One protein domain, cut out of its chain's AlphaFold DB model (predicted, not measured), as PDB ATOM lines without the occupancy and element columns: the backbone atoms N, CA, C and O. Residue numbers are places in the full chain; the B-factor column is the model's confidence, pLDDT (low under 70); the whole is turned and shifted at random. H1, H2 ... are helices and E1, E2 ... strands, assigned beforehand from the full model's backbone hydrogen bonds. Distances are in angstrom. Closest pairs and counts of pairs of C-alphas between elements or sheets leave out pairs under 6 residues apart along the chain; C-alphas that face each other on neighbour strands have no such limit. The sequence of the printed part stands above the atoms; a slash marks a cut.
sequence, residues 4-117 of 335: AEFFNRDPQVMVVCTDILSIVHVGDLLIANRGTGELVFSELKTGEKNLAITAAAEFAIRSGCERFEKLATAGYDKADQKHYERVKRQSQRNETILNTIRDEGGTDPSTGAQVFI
ATOM      1  N   ALA A   4      47.801  35.171 -27.712       80.00
ATOM      2  CA  ALA A   4      46.842  34.747 -26.696       80.00
ATOM      3  C   ALA A   4      46.268  35.908 -25.858       80.00
ATOM      4  O   ALA A   4      45.072  35.923 -25.584       80.00
ATOM      5  N   GLU A   5      47.069  36.920 -25.496       80.94
ATOM      6  CA  GLU A   5      46.576  38.102 -24.765       80.94
ATOM      7  C   GLU A   5      45.605  38.937 -25.599       80.94
ATOM      8  O   GLU A   5      44.743  39.606 -25.038       80.94
ATOM      9  N   PHE A   6      45.735  38.925 -26.929       83.88
ATOM     10  CA  PHE A   6      44.800  39.625 -27.805       83.88
ATOM     11  C   PHE A   6      43.400  39.001 -27.727       83.88
ATOM     12  O   PHE A   6      42.427  39.726 -27.534       83.88
ATOM     13  N   PHE A   7      43.312  37.673 -27.819       82.88
ATOM     14  CA  PHE A   7      42.045  36.945 -27.734       82.88
ATOM     15  C   PHE A   7      41.459  36.939 -26.313       82.88
ATOM     16  O   PHE A   7      40.267  37.181 -26.154       82.88
ATOM     17  N   ASN A   8      42.291  36.769 -25.278       83.81
ATOM     18  CA  ASN A   8      41.864  36.732 -23.869       83.81
ATOM     19  C   ASN A   8      41.345  38.085 -23.326       83.81
ATOM     20  O   ASN A   8      40.987  38.185 -22.153       83.81
ATOM     21  N   ARG A   9      41.314  39.147 -24.145       87.06
ATOM     22  CA  ARG A   9      40.621  40.405 -23.807       87.06
ATOM     23  C   ARG A   9      39.109  40.241 -23.777       87.06
ATOM     24  O   ARG A   9      38.446  40.990 -23.061       87.06
ATOM     25  N   ASP A  10      38.577  39.313 -24.567       87.88
ATOM     26  CA  ASP A  10      37.170  38.947 -24.509       87.88
ATOM     27  C   ASP A  10      36.970  37.919 -23.382       87.88
ATOM     28  O   ASP A  10      37.525  36.824 -23.460       87.88
ATOM     29  N   PRO A  11      36.173  38.220 -22.340       86.25
ATOM     30  CA  PRO A  11      35.931  37.289 -21.238       86.25
ATOM     31  C   PRO A  11      35.187  36.007 -21.654       86.25
ATOM     32  O   PRO A  11      35.113  35.066 -20.861       86.25
ATOM     33  N   GLN A  12      34.606  35.955 -22.858       89.38
ATOM     34  CA  GLN A  12      33.981  34.751 -23.416       89.38
ATOM     35  C   GLN A  12      34.961  33.869 -24.190       89.38
ATOM     36  O   GLN A  12      34.615  32.734 -24.521       89.38
ATOM     37  N   VAL A  13      36.167  34.358 -24.474       88.56
ATOM     38  CA  VAL A  13      37.176  33.626 -25.236       88.56
ATOM     39  C   VAL A  13      38.301  33.209 -24.304       88.56
ATOM     40  O   VAL A  13      38.896  34.019 -23.599       88.56
ATOM     41  N   MET A  14      38.604  31.918 -24.318       88.12
ATOM     42  CA  MET A  14      39.760  31.354 -23.644       88.12
ATOM     43  C   MET A  14      40.735  30.839 -24.689       88.12
ATOM     44  O   MET A  14      40.364  30.051 -25.559       88.12
ATOM     45  N   VAL A  15      41.993  31.250 -24.574       86.50
ATOM     46  CA  VAL A  15      43.078  30.742 -25.410       86.50
ATOM     47  C   VAL A  15      44.097  29.990 -24.578       86.50
ATOM     48  O   VAL A  15      44.616  30.503 -23.587       86.50
ATOM     49  N   VAL A  16      44.410  28.783 -25.035       82.00
ATOM     50  CA  VAL A  16      45.478  27.938 -24.513       82.00
ATOM     51  C   VAL A  16      46.601  27.921 -25.542       82.00
ATOM     52  O   VAL A  16      46.383  27.513 -26.679       82.00
ATOM     53  N   CYS A  17      47.799  28.362 -25.162       81.19
ATOM     54  CA  CYS A  17      48.985  28.176 -25.997       81.19
ATOM     55  C   CYS A  17      49.381  26.702 -25.940       81.19
ATOM     56  O   CYS A  17      49.695  26.186 -24.867       81.19
ATOM     57  N   THR A  18      49.301  26.011 -27.068       76.25
ATOM     58  CA  THR A  18      49.550  24.568 -27.147       76.25
ATOM     59  C   THR A  18      51.020  24.261 -27.400       76.25
ATOM     60  O   THR A  18      51.512  23.247 -26.920       76.25
ATOM     61  N   ASP A  19      51.746  25.176 -28.039       70.12
ATOM     62  CA  ASP A  19      53.186  25.096 -28.309       70.12
ATOM     63  C   ASP A  19      54.066  25.030 -27.046       70.12
ATOM     64  O   ASP A  19      55.112  24.381 -27.040       70.12
ATOM     65  N   ILE A  20      53.635  25.666 -25.956       64.88
ATOM     66  CA  ILE A  20      54.312  25.621 -24.653       64.88
ATOM     67  C   ILE A  20      54.003  24.346 -23.856       64.88
ATOM     68  O   ILE A  20      54.599  24.127 -22.799       64.88
ATOM     69  N   LEU A  21      53.055  23.523 -24.315       63.31
ATOM     70  CA  LEU A  21      52.661  22.287 -23.653       63.31
ATOM     71  C   LEU A  21      53.361  21.106 -24.326       63.31
ATOM     72  O   LEU A  21      53.162  20.829 -25.504       63.31
ATOM     73  N   SER A  22      54.104  20.325 -23.547       57.03
ATOM     74  CA  SER A  22      54.755  19.085 -24.001       57.03
ATOM     75  C   SER A  22      53.774  17.969 -24.393       57.03
ATOM     76  O   SER A  22      54.188  16.925 -24.890       57.03
ATOM     77  N   ILE A  23      52.477  18.175 -24.153       61.72
ATOM     78  CA  ILE A  23      51.420  17.174 -24.324       61.72
ATOM     79  C   ILE A  23      50.467  17.477 -25.492       61.72
ATOM     80  O   ILE A  23      49.737  16.583 -25.916       61.72
ATOM     81  N   VAL A  24      50.476  18.699 -26.051       64.19
ATOM     82  CA  VAL A  24      49.604  19.086 -27.179       64.19
ATOM     83  C   VAL A  24      50.449  19.508 -28.378       64.19
ATOM     84  O   VAL A  24      50.779  20.669 -28.562       64.19
ATOM     85  N   HIS A  25      50.783  18.557 -29.250       64.75
ATOM     86  CA  HIS A  25      51.585  18.818 -30.456       64.75
ATOM     87  C   HIS A  25      50.723  19.224 -31.664       64.75
ATOM     88  O   HIS A  25      50.842  18.631 -32.746       64.75
ATOM     89  N   VAL A  26      49.772  20.137 -31.449       70.06
ATOM     90  CA  VAL A  26      48.659  20.419 -32.368       70.06
ATOM     91  C   VAL A  26      48.300  21.898 -32.295       70.06
ATOM     92  O   VAL A  26      47.819  22.352 -31.260       70.06
ATOM     93  N   GLY A  27      48.517  22.624 -33.394       72.19
ATOM     94  CA  GLY A  27      48.343  24.078 -33.446       72.19
ATOM     95  C   GLY A  27      49.311  24.838 -32.530       72.19
ATOM     96  O   GLY A  27      49.959  24.252 -31.661       72.19
ATOM     97  N   ASP A  28      49.372  26.156 -32.702       78.69
ATOM     98  CA  ASP A  28      50.080  27.047 -31.772       78.69
ATOM     99  C   ASP A  28      49.146  27.504 -30.637       78.69
ATOM    100  O   ASP A  28      49.564  27.664 -29.489       78.69
ATOM    101  N   LEU A  29      47.858  27.684 -30.954       85.88
ATOM    102  CA  LEU A  29      46.807  28.088 -30.026       85.88
ATOM    103  C   LEU A  29      45.594  27.157 -30.138       85.88
ATOM    104  O   LEU A  29      45.159  26.828 -31.239       85.88
ATOM    105  N   LEU A  30      44.973  26.836 -29.009       86.19
ATOM    106  CA  LEU A  30      43.607  26.327 -28.926       86.19
ATOM    107  C   LEU A  30      42.706  27.451 -28.411       86.19
ATOM    108  O   LEU A  30      42.910  27.966 -27.314       86.19
ATOM    109  N   ILE A  31      41.718  27.831 -29.210       88.69
ATOM    110  CA  ILE A  31      40.787  28.921 -28.933       88.69
ATOM    111  C   ILE A  31      39.421  28.305 -28.651       88.69
ATOM    112  O   ILE A  31      38.858  27.624 -29.505       88.69
ATOM    113  N   ALA A  32      38.894  28.554 -27.457       88.56
ATOM    114  CA  ALA A  32      37.552  28.170 -27.045       88.56
ATOM    115  C   ALA A  32      36.706  29.429 -26.848       88.56
ATOM    116  O   ALA A  32      37.014  30.263 -25.996       88.56
ATOM    117  N   ASN A  33      35.629  29.568 -27.613       88.88
ATOM    118  CA  ASN A  33      34.678  30.662 -27.475       88.88
ATOM    119  C   ASN A  33      33.400  30.151 -26.806       88.88
ATOM    120  O   ASN A  33      32.623  29.400 -27.391       88.88
ATOM    121  N   ARG A  34      33.161  30.583 -25.569       84.12
ATOM    122  CA  ARG A  34      31.983  30.194 -24.784       84.12
ATOM    123  C   ARG A  34      30.686  30.783 -25.327       84.12
ATOM    124  O   ARG A  34      29.640  30.165 -25.162       84.12
ATOM    125  N   GLY A  35      30.747  31.954 -25.959       84.81
ATOM    126  CA  GLY A  35      29.581  32.623 -26.530       84.81
ATOM    127  C   GLY A  35      29.044  31.916 -27.775       84.81
ATOM    128  O   GLY A  35      27.832  31.876 -27.973       84.81
ATOM    129  N   THR A  36      29.927  31.337 -28.593       86.12
ATOM    130  CA  THR A  36      29.553  30.612 -29.822       86.12
ATOM    131  C   THR A  36      29.585  29.089 -29.673       86.12
ATOM    132  O   THR A  36      29.023  28.390 -30.512       86.12
ATOM    133  N   GLY A  37      30.231  28.565 -28.627       81.88
ATOM    134  CA  GLY A  37      30.511  27.135 -28.461       81.88
ATOM    135  C   GLY A  37      31.630  26.618 -29.374       81.88
ATOM    136  O   GLY A  37      31.825  25.411 -29.487       81.88
ATOM    137  N   GLU A  38      32.348  27.513 -30.052       85.00
ATOM    138  CA  GLU A  38      33.364  27.156 -31.037       85.00
ATOM    139  C   GLU A  38      34.688  26.766 -30.362       85.00
ATOM    140  O   GLU A  38      35.158  27.448 -29.448       85.00
ATOM    141  N   LEU A  39      35.305  25.682 -30.840       84.38
ATOM    142  CA  LEU A  39      36.629  25.222 -30.424       84.38
ATOM    143  C   LEU A  39      37.511  25.060 -31.667       84.38
ATOM    144  O   LEU A  39      37.190  24.260 -32.546       84.38
ATOM    145  N   VAL A  40      38.608  25.816 -31.750       86.38
ATOM    146  CA  VAL A  40      39.458  25.883 -32.952       86.38
ATOM    147  C   VAL A  40      40.933  25.851 -32.584       86.38
ATOM    148  O   VAL A  40      41.377  26.578 -31.700       86.38
ATOM    149  N   PHE A  41      41.714  25.059 -33.318       84.94
ATOM    150  CA  PHE A  41      43.167  25.200 -33.328       84.94
ATOM    151  C   PHE A  41      43.584  26.274 -34.333       84.94
ATOM    152  O   PHE A  41      43.207  26.208 -35.503       84.94
ATOM    153  N   SER A  42      44.392  27.233 -33.892       81.81
ATOM    154  CA  SER A  42      44.957  28.291 -34.725       81.81
ATOM    155  C   SER A  42      46.476  28.157 -34.796       81.81
ATOM    156  O   SER A  42      47.148  27.961 -33.783       81.81
ATOM    157  N   GLU A  43      47.014  28.262 -36.007       79.19
ATOM    158  CA  GLU A  43      48.449  28.280 -36.277       79.19
ATOM    159  C   GLU A  43      48.880  29.722 -36.579       79.19
ATOM    160  O   GLU A  43      48.348  30.381 -37.478       79.19
ATOM    161  N   LEU A  44      49.870  30.223 -35.852       79.31
ATOM    162  CA  LEU A  44      50.416  31.561 -36.008       79.31
ATOM    163  C   LEU A  44      51.446  31.561 -37.143       79.31
ATOM    164  O   LEU A  44      52.647  31.362 -36.951       79.31
ATOM    165  N   LYS A  45      50.978  31.804 -38.370       76.94
ATOM    166  CA  LYS A  45      51.841  31.991 -39.547       76.94
ATOM    167  C   LYS A  45      52.046  33.467 -39.875       76.94
ATOM    168  O   LYS A  45      51.156  34.294 -39.712       76.94
ATOM    169  N   THR A  46      53.225  33.785 -40.405       73.75
ATOM    170  CA  THR A  46      53.555  35.110 -40.947       73.75
ATOM    171  C   THR A  46      53.890  35.014 -42.439       73.75
ATOM    172  O   THR A  46      54.386  33.986 -42.913       73.75
ATOM    173  N   GLY A  47      53.601  36.086 -43.184       81.44
ATOM    174  CA  GLY A  47      53.852  36.199 -44.625       81.44
ATOM    175  C   GLY A  47      52.659  35.808 -45.506       81.44
ATOM    176  O   GLY A  47      52.043  34.760 -45.320       81.44
ATOM    177  N   GLU A  48      52.360  36.641 -46.506       83.81
ATOM    178  CA  GLU A  48      51.183  36.508 -47.386       83.81
ATOM    179  C   GLU A  48      51.127  35.167 -48.124       83.81
ATOM    180  O   GLU A  48      50.076  34.532 -48.193       83.81
ATOM    181  N   LYS A  49      52.276  34.687 -48.616       84.62
ATOM    182  CA  LYS A  49      52.376  33.400 -49.319       84.62
ATOM    183  C   LYS A  49      51.964  32.224 -48.428       84.62
ATOM    184  O   LYS A  49      51.246  31.334 -48.872       84.62
ATOM    185  N   ASN A  50      52.388  32.236 -47.163       82.12
ATOM    186  CA  ASN A  50      52.047  31.184 -46.207       82.12
ATOM    187  C   ASN A  50      50.554  31.209 -45.879       82.12
ATOM    188  O   ASN A  50      49.921  30.160 -45.871       82.12
ATOM    189  N   LEU A  51      49.985  32.404 -45.685       84.31
ATOM    190  CA  LEU A  51      48.552  32.573 -45.441       84.31
ATOM    191  C   LEU A  51      47.710  32.066 -46.619       84.31
ATOM    192  O   LEU A  51      46.722  31.370 -46.403       84.31
ATOM    193  N   ALA A  52      48.124  32.353 -47.858       85.50
ATOM    194  CA  ALA A  52      47.429  31.882 -49.055       85.50
ATOM    195  C   ALA A  52      47.455  30.348 -49.183       85.50
ATOM    196  O   ALA A  52      46.420  29.735 -49.446       85.50
ATOM    197  N   ILE A  53      48.616  29.722 -48.951       87.56
ATOM    198  CA  ILE A  53      48.757  28.258 -48.971       87.56
ATOM    199  C   ILE A  53      47.880  27.617 -47.888       87.56
ATOM    200  O   ILE A  53      47.173  26.648 -48.178       87.56
ATOM    201  N   THR A  54      47.881  28.171 -46.673       85.12
ATOM    202  CA  THR A  54      47.051  27.680 -45.567       85.12
ATOM    203  C   THR A  54      45.564  27.796 -45.877       85.12
ATOM    204  O   THR A  54      44.845  26.803 -45.776       85.12
ATOM    205  N   ALA A  55      45.107  28.961 -46.344       85.62
ATOM    206  CA  ALA A  55      43.706  29.180 -46.695       85.62
ATOM    207  C   ALA A  55      43.230  28.214 -47.794       85.62
ATOM    208  O   ALA A  55      42.127  27.671 -47.710       85.62
ATOM    209  N   ALA A  56      44.073  27.958 -48.802       88.50
ATOM    210  CA  ALA A  56      43.775  26.987 -49.848       88.50
ATOM    211  C   ALA A  56      43.656  25.559 -49.289       88.50
ATOM    212  O   ALA A  56      42.708  24.851 -49.628       88.50
ATOM    213  N   ALA A  57      44.577  25.134 -48.419       86.88
ATOM    214  CA  ALA A  57      44.550  23.798 -47.820       86.88
ATOM    215  C   ALA A  57      43.315  23.586 -46.929       86.88
ATOM    216  O   ALA A  57      42.619  22.579 -47.060       86.88
ATOM    217  N   GLU A  58      42.995  24.556 -46.069       84.25
ATOM    218  CA  GLU A  58      41.810  24.515 -45.206       84.25
ATOM    219  C   GLU A  58      40.506  24.523 -46.008       84.25
ATOM    220  O   GLU A  58      39.546  23.835 -45.655       84.25
ATOM    221  N   PHE A  59      40.442  25.300 -47.095       87.00
ATOM    222  CA  PHE A  59      39.286  25.287 -47.987       87.00
ATOM    223  C   PHE A  59      39.131  23.927 -48.672       87.00
ATOM    224  O   PHE A  59      38.033  23.382 -48.662       87.00
ATOM    225  N   ALA A  60      40.214  23.352 -49.205       87.69
ATOM    226  CA  ALA A  60      40.175  22.056 -49.878       87.69
ATOM    227  C   ALA A  60      39.671  20.928 -48.962       87.69
ATOM    228  O   ALA A  60      38.920  20.066 -49.421       87.69
ATOM    229  N   ILE A  61      40.044  20.948 -47.676       84.06
ATOM    230  CA  ILE A  61      39.537  19.999 -46.672       84.06
ATOM    231  C   ILE A  61      38.047  20.216 -46.436       84.06
ATOM    232  O   ILE A  61      37.263  19.295 -46.643       84.06
ATOM    233  N   ARG A  62      37.648  21.441 -46.063       83.00
ATOM    234  CA  ARG A  62      36.245  21.754 -45.740       83.00
ATOM    235  C   ARG A  62      35.303  21.509 -46.912       83.00
ATOM    236  O   ARG A  62      34.168  21.094 -46.711       83.00
ATOM    237  N   SER A  63      35.752  21.793 -48.132       86.50
ATOM    238  CA  SER A  63      34.922  21.669 -49.327       86.50
ATOM    239  C   SER A  63      34.947  20.268 -49.942       86.50
ATOM    240  O   SER A  63      34.128  19.997 -50.816       86.50
ATOM    241  N   GLY A  64      35.935  19.425 -49.606       85.12
ATOM    242  CA  GLY A  64      36.159  18.119 -50.240       85.12
ATOM    243  C   GLY A  64      36.321  18.175 -51.770       85.12
ATOM    244  O   GLY A  64      36.043  17.198 -52.463       85.12
ATOM    245  N   CYS A  65      36.707  19.325 -52.335       88.44
ATOM    246  CA  CYS A  65      36.631  19.560 -53.779       88.44
ATOM    247  C   CYS A  65      37.973  19.271 -54.462       88.44
ATOM    248  O   CYS A  65      38.846  20.136 -54.537       88.44
ATOM    249  N   GLU A  66      38.107  18.083 -55.056       87.44
ATOM    250  CA  GLU A  66      39.322  17.697 -55.791       87.44
ATOM    251  C   GLU A  66      39.657  18.650 -56.948       87.44
ATOM    252  O   GLU A  66      40.823  18.876 -57.277       87.44
ATOM    253  N   ARG A  67      38.632  19.222 -57.596       88.69
ATOM    254  CA  ARG A  67      38.828  20.168 -58.702       88.69
ATOM    255  C   ARG A  67      39.449  21.473 -58.214       88.69
ATOM    256  O   ARG A  67      40.337  21.992 -58.884       88.69
ATOM    257  N   PHE A  68      38.991  21.991 -57.075       90.94
ATOM    258  CA  PHE A  68      39.601  23.161 -56.452       90.94
ATOM    259  C   PHE A  68      41.056  22.868 -56.092       90.94
ATOM    260  O   PHE A  68      41.929  23.644 -56.455       90.94
ATOM    261  N   GLU A  69      41.327  21.727 -55.460       88.56
ATOM    262  CA  GLU A  69      42.678  21.344 -55.047       88.56
ATOM    263  C   GLU A  69      43.657  21.290 -56.230       88.56
ATOM    264  O   GLU A  69      44.743  21.868 -56.168       88.56
ATOM    265  N   LYS A  70      43.243  20.685 -57.350       88.00
ATOM    266  CA  LYS A  70      44.043  20.661 -58.586       88.00
ATOM    267  C   LYS A  70      44.320  22.061 -59.135       88.00
ATOM    268  O   LYS A  70      45.416  22.308 -59.619       88.00
ATOM    269  N   LEU A  71      43.347  22.972 -59.067       89.38
ATOM    270  CA  LEU A  71      43.510  24.349 -59.545       89.38
ATOM    271  C   LEU A  71      44.385  25.187 -58.605       89.38
ATOM    272  O   LEU A  71      45.264  25.904 -59.072       89.38
ATOM    273  N   ALA A  72      44.174  25.067 -57.296       86.19
ATOM    274  CA  ALA A  72      44.904  25.810 -56.276       86.19
ATOM    275  C   ALA A  72      46.393  25.431 -56.231       86.19
ATOM    276  O   ALA A  72      47.230  26.282 -55.957       86.19
ATOM    277  N   THR A  73      46.730  24.174 -56.538       89.25
ATOM    278  CA  THR A  73      48.110  23.658 -56.487       89.25
ATOM    279  C   THR A  73      48.834  23.659 -57.840       89.25
ATOM    280  O   THR A  73      50.030  23.374 -57.889       89.25
ATOM    281  N   ALA A  74      48.155  24.012 -58.941       87.94
ATOM    282  CA  ALA A  74      48.693  23.907 -60.304       87.94
ATOM    283  C   ALA A  74      49.982  24.715 -60.541       87.94
ATOM    284  O   ALA A  74      50.815  24.320 -61.352       87.94
ATOM    285  N   GLY A  75      50.135  25.849 -59.851       86.88
ATOM    286  CA  GLY A  75      51.292  26.742 -59.971       86.88
ATOM    287  C   GLY A  75      52.335  26.589 -58.864       86.88
ATOM    288  O   GLY A  75      53.274  27.380 -58.817       86.88
ATOM    289  N   TYR A  76      52.167  25.633 -57.948       91.88
ATOM    290  CA  TYR A  76      53.068  25.479 -56.807       91.88
ATOM    291  C   TYR A  76      54.381  24.823 -57.225       91.88
ATOM    292  O   TYR A  76      54.396  23.808 -57.925       91.88
ATOM    293  N   ASP A  77      55.491  25.382 -56.748       91.44
ATOM    294  CA  ASP A  77      56.781  24.712 -56.833       91.44
ATOM    295  C   ASP A  77      56.845  23.516 -55.857       91.44
ATOM    296  O   ASP A  77      55.931  23.249 -55.072       91.44
ATOM    297  N   LYS A  78      57.951  22.763 -55.882       89.25
ATOM    298  CA  LYS A  78      58.119  21.593 -55.001       89.25
ATOM    299  C   LYS A  78      58.086  21.947 -53.509       89.25
ATOM    300  O   LYS A  78      57.744  21.084 -52.700       89.25
ATOM    301  N   ALA A  79      58.513  23.150 -53.127       87.81
ATOM    302  CA  ALA A  79      58.517  23.578 -51.733       87.81
ATOM    303  C   ALA A  79      57.097  23.940 -51.280       87.81
ATOM    304  O   ALA A  79      56.665  23.497 -50.216       87.81
ATOM    305  N   ASP A  80      56.351  24.648 -52.123       89.81
ATOM    306  CA  ASP A  80      54.966  25.044 -51.890       89.81
ATOM    307  C   ASP A  80      54.021  23.841 -51.873       89.81
ATOM    308  O   ASP A  80      53.158  23.759 -51.003       89.81
ATOM    309  N   GLN A  81      54.221  22.854 -52.756       89.06
ATOM    310  CA  GLN A  81      53.468  21.594 -52.723       89.06
ATOM    311  C   GLN A  81      53.680  20.850 -51.401       89.06
ATOM    312  O   GLN A  81      52.718  20.459 -50.743       89.06
ATOM    313  N   LYS A  82      54.937  20.718 -50.957       88.75
ATOM    314  CA  LYS A  82      55.249  20.107 -49.656       88.75
ATOM    315  C   LYS A  82      54.638  20.884 -48.495       88.75
ATOM    316  O   LYS A  82      54.171  20.273 -47.534       88.75
ATOM    317  N   HIS A  83      54.658  22.216 -48.561       87.06
ATOM    318  CA  HIS A  83      54.052  23.061 -47.539       87.06
ATOM    319  C   HIS A  83      52.535  22.856 -47.494       87.06
ATOM    320  O   HIS A  83      51.997  22.572 -46.427       87.06
ATOM    321  N   TYR A  84      51.867  22.889 -48.644       90.12
ATOM    322  CA  TYR A  84      50.437  22.633 -48.772       90.12
ATOM    323  C   TYR A  84      50.043  21.254 -48.218       90.12
ATOM    324  O   TYR A  84      49.154  21.160 -47.376       90.12
ATOM    325  N   GLU A  85      50.743  20.182 -48.603       89.25
ATOM    326  CA  GLU A  85      50.486  18.829 -48.087       89.25
ATOM    327  C   GLU A  85      50.716  18.710 -46.575       89.25
ATOM    328  O   GLU A  85      50.047  17.927 -45.894       89.25
ATOM    329  N   ARG A  86      51.700  19.441 -46.039       85.38
ATOM    330  CA  ARG A  86      51.954  19.499 -44.596       85.38
ATOM    331  C   ARG A  86      50.796  20.184 -43.881       85.38
ATOM    332  O   ARG A  86      50.289  19.612 -42.921       85.38
ATOM    333  N   VAL A  87      50.371  21.354 -44.358       85.69
ATOM    334  CA  VAL A  87      49.254  22.096 -43.758       85.69
ATOM    335  C   VAL A  87      47.973  21.276 -43.840       85.69
ATOM    336  O   VAL A  87      47.303  21.106 -42.831       85.69
ATOM    337  N   LYS A  88      47.689  20.656 -44.992       86.56
ATOM    338  CA  LYS A  88      46.515  19.793 -45.166       86.56
ATOM    339  C   LYS A  88      46.476  18.662 -44.127       86.56
ATOM    340  O   LYS A  88      45.461  18.459 -43.466       86.56
ATOM    341  N   ARG A  89      47.596  17.955 -43.929       85.81
ATOM    342  CA  ARG A  89      47.704  16.895 -42.907       85.81
ATOM    343  C   ARG A  89      47.534  17.429 -41.485       85.81
ATOM    344  O   ARG A  89      46.897  16.770 -40.668       85.81
ATOM    345  N   GLN A  90      48.098  18.598 -41.185       82.69
ATOM    346  CA  GLN A  90      47.938  19.241 -39.879       82.69
ATOM    347  C   GLN A  90      46.472  19.611 -39.625       82.69
ATOM    348  O   GLN A  90      45.932  19.222 -38.599       82.69
ATOM    349  N   SER A  91      45.796  20.256 -40.576       83.38
ATOM    350  CA  SER A  91      44.382  20.622 -40.452       83.38
ATOM    351  C   SER A  91      43.470  19.402 -40.271       83.38
ATOM    352  O   SER A  91      42.599  19.428 -39.407       83.38
ATOM    353  N   GLN A  92      43.706  18.305 -41.000       84.44
ATOM    354  CA  GLN A  92      42.969  17.046 -40.798       84.44
ATOM    355  C   GLN A  92      43.193  16.464 -39.397       84.44
ATOM    356  O   GLN A  92      42.251  16.031 -38.738       84.44
ATOM    357  N   ARG A  93      44.441  16.478 -38.910       83.75
ATOM    358  CA  ARG A  93      44.763  16.038 -37.546       83.75
ATOM    359  C   ARG A  93      44.058  16.904 -36.500       83.75
ATOM    360  O   ARG A  93      43.519  16.357 -35.541       83.75
ATOM    361  N   ASN A  94      44.046  18.223 -36.692       83.31
ATOM    362  CA  ASN A  94      43.361  19.165 -35.810       83.31
ATOM    363  C   ASN A  94      41.860  18.852 -35.747       83.31
ATOM    364  O   ASN A  94      41.308  18.779 -34.656       83.31
ATOM    365  N   GLU A  95      41.216  18.607 -36.891       82.44
ATOM    366  CA  GLU A  95      39.793  18.258 -36.963       82.44
ATOM    367  C   GLU A  95      39.478  16.955 -36.213       82.44
ATOM    368  O   GLU A  95      38.563  16.928 -35.392       82.44
ATOM    369  N   THR A  96      40.276  15.898 -36.402       82.69
ATOM    370  CA  THR A  96      40.117  14.636 -35.656       82.69
ATOM    371  C   THR A  96      40.216  14.844 -34.145       82.69
ATOM    372  O   THR A  96      39.451  14.253 -33.382       82.69
ATOM    373  N   ILE A  97      41.139  15.693 -33.695       83.12
ATOM    374  CA  ILE A  97      41.342  15.965 -32.268       83.12
ATOM    375  C   ILE A  97      40.211  16.823 -31.707       83.12
ATOM    376  O   ILE A  97      39.717  16.525 -30.625       83.12
ATOM    377  N   LEU A  98      39.747  17.834 -32.447       84.88
ATOM    378  CA  LEU A  98      38.574  18.623 -32.065       84.88
ATOM    379  C   LEU A  98      37.326  17.748 -31.948       84.88
ATOM    380  O   LEU A  98      36.598  17.870 -30.967       84.88
ATOM    381  N   ASN A  99      37.117  16.832 -32.897       84.19
ATOM    382  CA  ASN A  99      36.038  15.850 -32.823       84.19
ATOM    383  C   ASN A  99      36.210  14.951 -31.593       84.19
ATOM    384  O   ASN A  99      35.269  14.786 -30.835       84.19
ATOM    385  N   THR A 100      37.426  14.474 -31.314       84.12
ATOM    386  CA  THR A 100      37.702  13.655 -30.122       84.12
ATOM    387  C   THR A 100      37.382  14.398 -28.820       84.12
ATOM    388  O   THR A 100      36.835  13.805 -27.896       84.12
ATOM    389  N   ILE A 101      37.702  15.694 -28.733       82.00
ATOM    390  CA  ILE A 101      37.377  16.529 -27.567       82.00
ATOM    391  C   ILE A 101      35.865  16.738 -27.456       82.00
ATOM    392  O   ILE A 101      35.302  16.548 -26.382       82.00
ATOM    393  N   ARG A 102      35.212  17.127 -28.557       80.75
ATOM    394  CA  ARG A 102      33.775  17.429 -28.593       80.75
ATOM    395  C   ARG A 102      32.919  16.197 -28.310       80.75
ATOM    396  O   ARG A 102      31.915  16.304 -27.616       80.75
ATOM    397  N   ASP A 103      33.319  15.057 -28.852       83.50
ATOM    398  CA  ASP A 103      32.558  13.812 -28.806       83.50
ATOM    399  C   ASP A 103      32.950  12.959 -27.573       83.50
ATOM    400  O   ASP A 103      32.532  11.809 -27.449       83.50
ATOM    401  N   GLU A 104      33.745  13.528 -26.651       80.50
ATOM    402  CA  GLU A 104      34.248  12.900 -25.416       80.50
ATOM    403  C   GLU A 104      34.974  11.561 -25.650       80.50
ATOM    404  O   GLU A 104      35.010  10.655 -24.810       80.50
ATOM    405  N   GLY A 105      35.589  11.423 -26.817       83.00
ATOM    406  CA  GLY A 105      36.247  10.208 -27.257       83.00
ATOM    407  C   GLY A 105      36.373  10.144 -28.771       83.00
ATOM    408  O   GLY A 105      35.738  10.887 -29.513       83.00
ATOM    409  N   GLY A 106      37.245   9.266 -29.243       85.25
ATOM    410  CA  GLY A 106      37.608   9.185 -30.649       85.25
ATOM    411  C   GLY A 106      38.857   8.348 -30.851       85.25
ATOM    412  O   GLY A 106      39.314   7.653 -29.950       85.25
ATOM    413  N   THR A 107      39.432   8.417 -32.043       80.88
ATOM    414  CA  THR A 107      40.640   7.665 -32.383       80.88
ATOM    415  C   THR A 107      41.841   8.601 -32.391       80.88
ATOM    416  O   THR A 107      41.821   9.614 -33.090       80.88
ATOM    417  N   ASP A 108      42.903   8.264 -31.651       78.44
ATOM    418  CA  ASP A 108      44.155   9.019 -31.713       78.44
ATOM    419  C   ASP A 108      44.718   8.941 -33.142       78.44
ATOM    420  O   ASP A 108      45.060   7.846 -33.603       78.44
ATOM    421  N   PRO A 109      44.865  10.076 -33.852       73.50
ATOM    422  CA  PRO A 109      45.356  10.086 -35.228       73.50
ATOM    423  C   PRO A 109      46.799   9.580 -35.363       73.50
ATOM    424  O   PRO A 109      47.237   9.286 -36.473       73.50
ATOM    425  N   SER A 110      47.552   9.503 -34.260       73.81
ATOM    426  CA  SER A 110      48.962   9.102 -34.257       73.81
ATOM    427  C   SER A 110      49.132   7.587 -34.118       73.81
ATOM    428  O   SER A 110      49.967   6.998 -34.801       73.81
ATOM    429  N   THR A 111      48.352   6.956 -33.236       77.94
ATOM    430  CA  THR A 111      48.479   5.523 -32.912       77.94
ATOM    431  C   THR A 111      47.329   4.661 -33.427       77.94
ATOM    432  O   THR A 111      47.463   3.440 -33.477       77.94
ATOM    433  N   GLY A 112      46.194   5.262 -33.794       78.12
ATOM    434  CA  GLY A 112      44.962   4.538 -34.105       78.12
ATOM    435  C   GLY A 112      44.263   3.950 -32.873       78.12
ATOM    436  O   GLY A 112      43.291   3.210 -33.022       78.12
ATOM    437  N   ALA A 113      44.743   4.241 -31.660       75.88
ATOM    438  CA  ALA A 113      44.119   3.771 -30.432       75.88
ATOM    439  C   ALA A 113      42.790   4.493 -30.176       75.88
ATOM    440  O   ALA A 113      42.663   5.688 -30.447       75.88
ATOM    441  N   GLN A 114      41.817   3.780 -29.607       79.06
ATOM    442  CA  GLN A 114      40.603   4.419 -29.109       79.06
ATOM    443  C   GLN A 114      40.891   5.171 -27.811       79.06
ATOM    444  O   GLN A 114      41.521   4.643 -26.892       79.06
ATOM    445  N   VAL A 115      40.402   6.401 -27.754       76.88
ATOM    446  CA  VAL A 115      40.532   7.342 -26.649       76.88
ATOM    447  C   VAL A 115      39.137   7.649 -26.131       76.88
ATOM    448  O   VAL A 115      38.215   7.892 -26.905       76.88
ATOM    449  N   PHE A 116      38.998   7.668 -24.811       77.06
ATOM    450  CA  PHE A 116      37.780   8.075 -24.127       77.06
ATOM    451  C   PHE A 116      38.132   9.211 -23.177       77.06
ATOM    452  O   PHE A 116      39.087   9.102 -22.404       77.06
ATOM    453  N   ILE A 117      37.385  10.306 -23.257       75.44
ATOM    454  CA  ILE A 117      37.513  11.434 -22.343       75.44
ATOM    455  C   ILE A 117      36.368  11.306 -21.351       75.44
ATOM    456  O   ILE A 117      35.201  11.387 -21.712       75.44
TER     457      ILE A 117
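What this domain is: This is residues 4 to 117 of the 335 residues of an uncharacterized protein of Albitalea terrae (UniProt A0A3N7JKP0). A long helix, H4, makes a spine between two groups of parts: a helical hairpin, H2 and H3, packs at its first part, while its last part passes the edge strand E3 of a small three-stranded sheet and ends at a small strand hairpin, E4 and E5. The short helix H1 covers part of E1 at the far edge of the three-stranded sheet. The printed part has 114 residues with four named helices and five named strands in the order H1 E1 E2 E3 H2 H3 H4 E4 E5, of mixed class, helices and strands. The larger sheet runs E1, E2, E3, and both sheets are antiparallel. The whole is only just compact, close to loose, with a radius of gyration of the C-alphas of 15.6 A and spans of 41 by 36 by 27 A.

Where its parts are: The larger sheet holds E1, residues 13 to 17, 13.0 A long, E2, residues 29 to 33, 12.7 A, and E3, residues 38 to 42, 12.2 A. H1 is residues 4 to 7, with C-alpha 4 at (46.842, 34.747, -26.696). H2, residues 48 to 63, is 22.1 A long, and H3, residues 66 to 73, is 10.6 A. H4, residues 78 to 102, is 36.2 A long, from C-alpha 78 at (58.119, 21.593, -55.001) to C-alpha 102 at (33.775, 17.429, -28.593). E4 is residues 105 to 107, and E5, residues 114 to 116, ends at C-alpha 116 at (37.780, 8.075, -24.127).

How they stand to each other: E1, E2 and E3 form a meander, each strand the antiparallel neighbour of the one before. N 14 and O 32 are 2.8 A apart across the hairpin E1 and E2, and N 31 and O 40 are 2.8 A apart across the hairpin E2 and E3, within hydrogen-bond range. H1 is on this sheet at a height of 7.0 A, only just over E1, on which 3 of its 4 C-alphas fall. H4 only grazes the sheet with residues 91 to 102; its closest C-alphas with E3, those of Asn 94 and Phe 41, are 6.5 A apart. H4 touches H2 at a steep tilt of 52 degrees, the same way, closest at the C-alphas of Lys 88 and Ala 57, 5.2 A. The helical hairpin H2 and H3 has a shallow tilt of 6 degrees, opposite ways; H2 touches H3 with residues 56 to 60 alone, closest at the C-alphas of Ala 60 and Glu 69, 5.8 A. The closest C-alphas of H4 and E4, those of Thr 100 and Gly 106, are 4.5 A apart. In the hairpin E4 and E5, N 106 and O 115 are 2.9 A apart, within hydrogen-bond range. In H2, H3 and H4 every O i to N i+4 pair is within hydrogen-bond range; H1 is too short for such a pair.

The domain as a whole: The C-alphas farthest apart, those of Pro 11 and Lys 78, are 43.3 A apart. The printed part has no cut, and its one long link is E1 to E2, 11 residues. The mean pLDDT of the printed part is 82.8, and residues 20 to 25, in that link, are under 70.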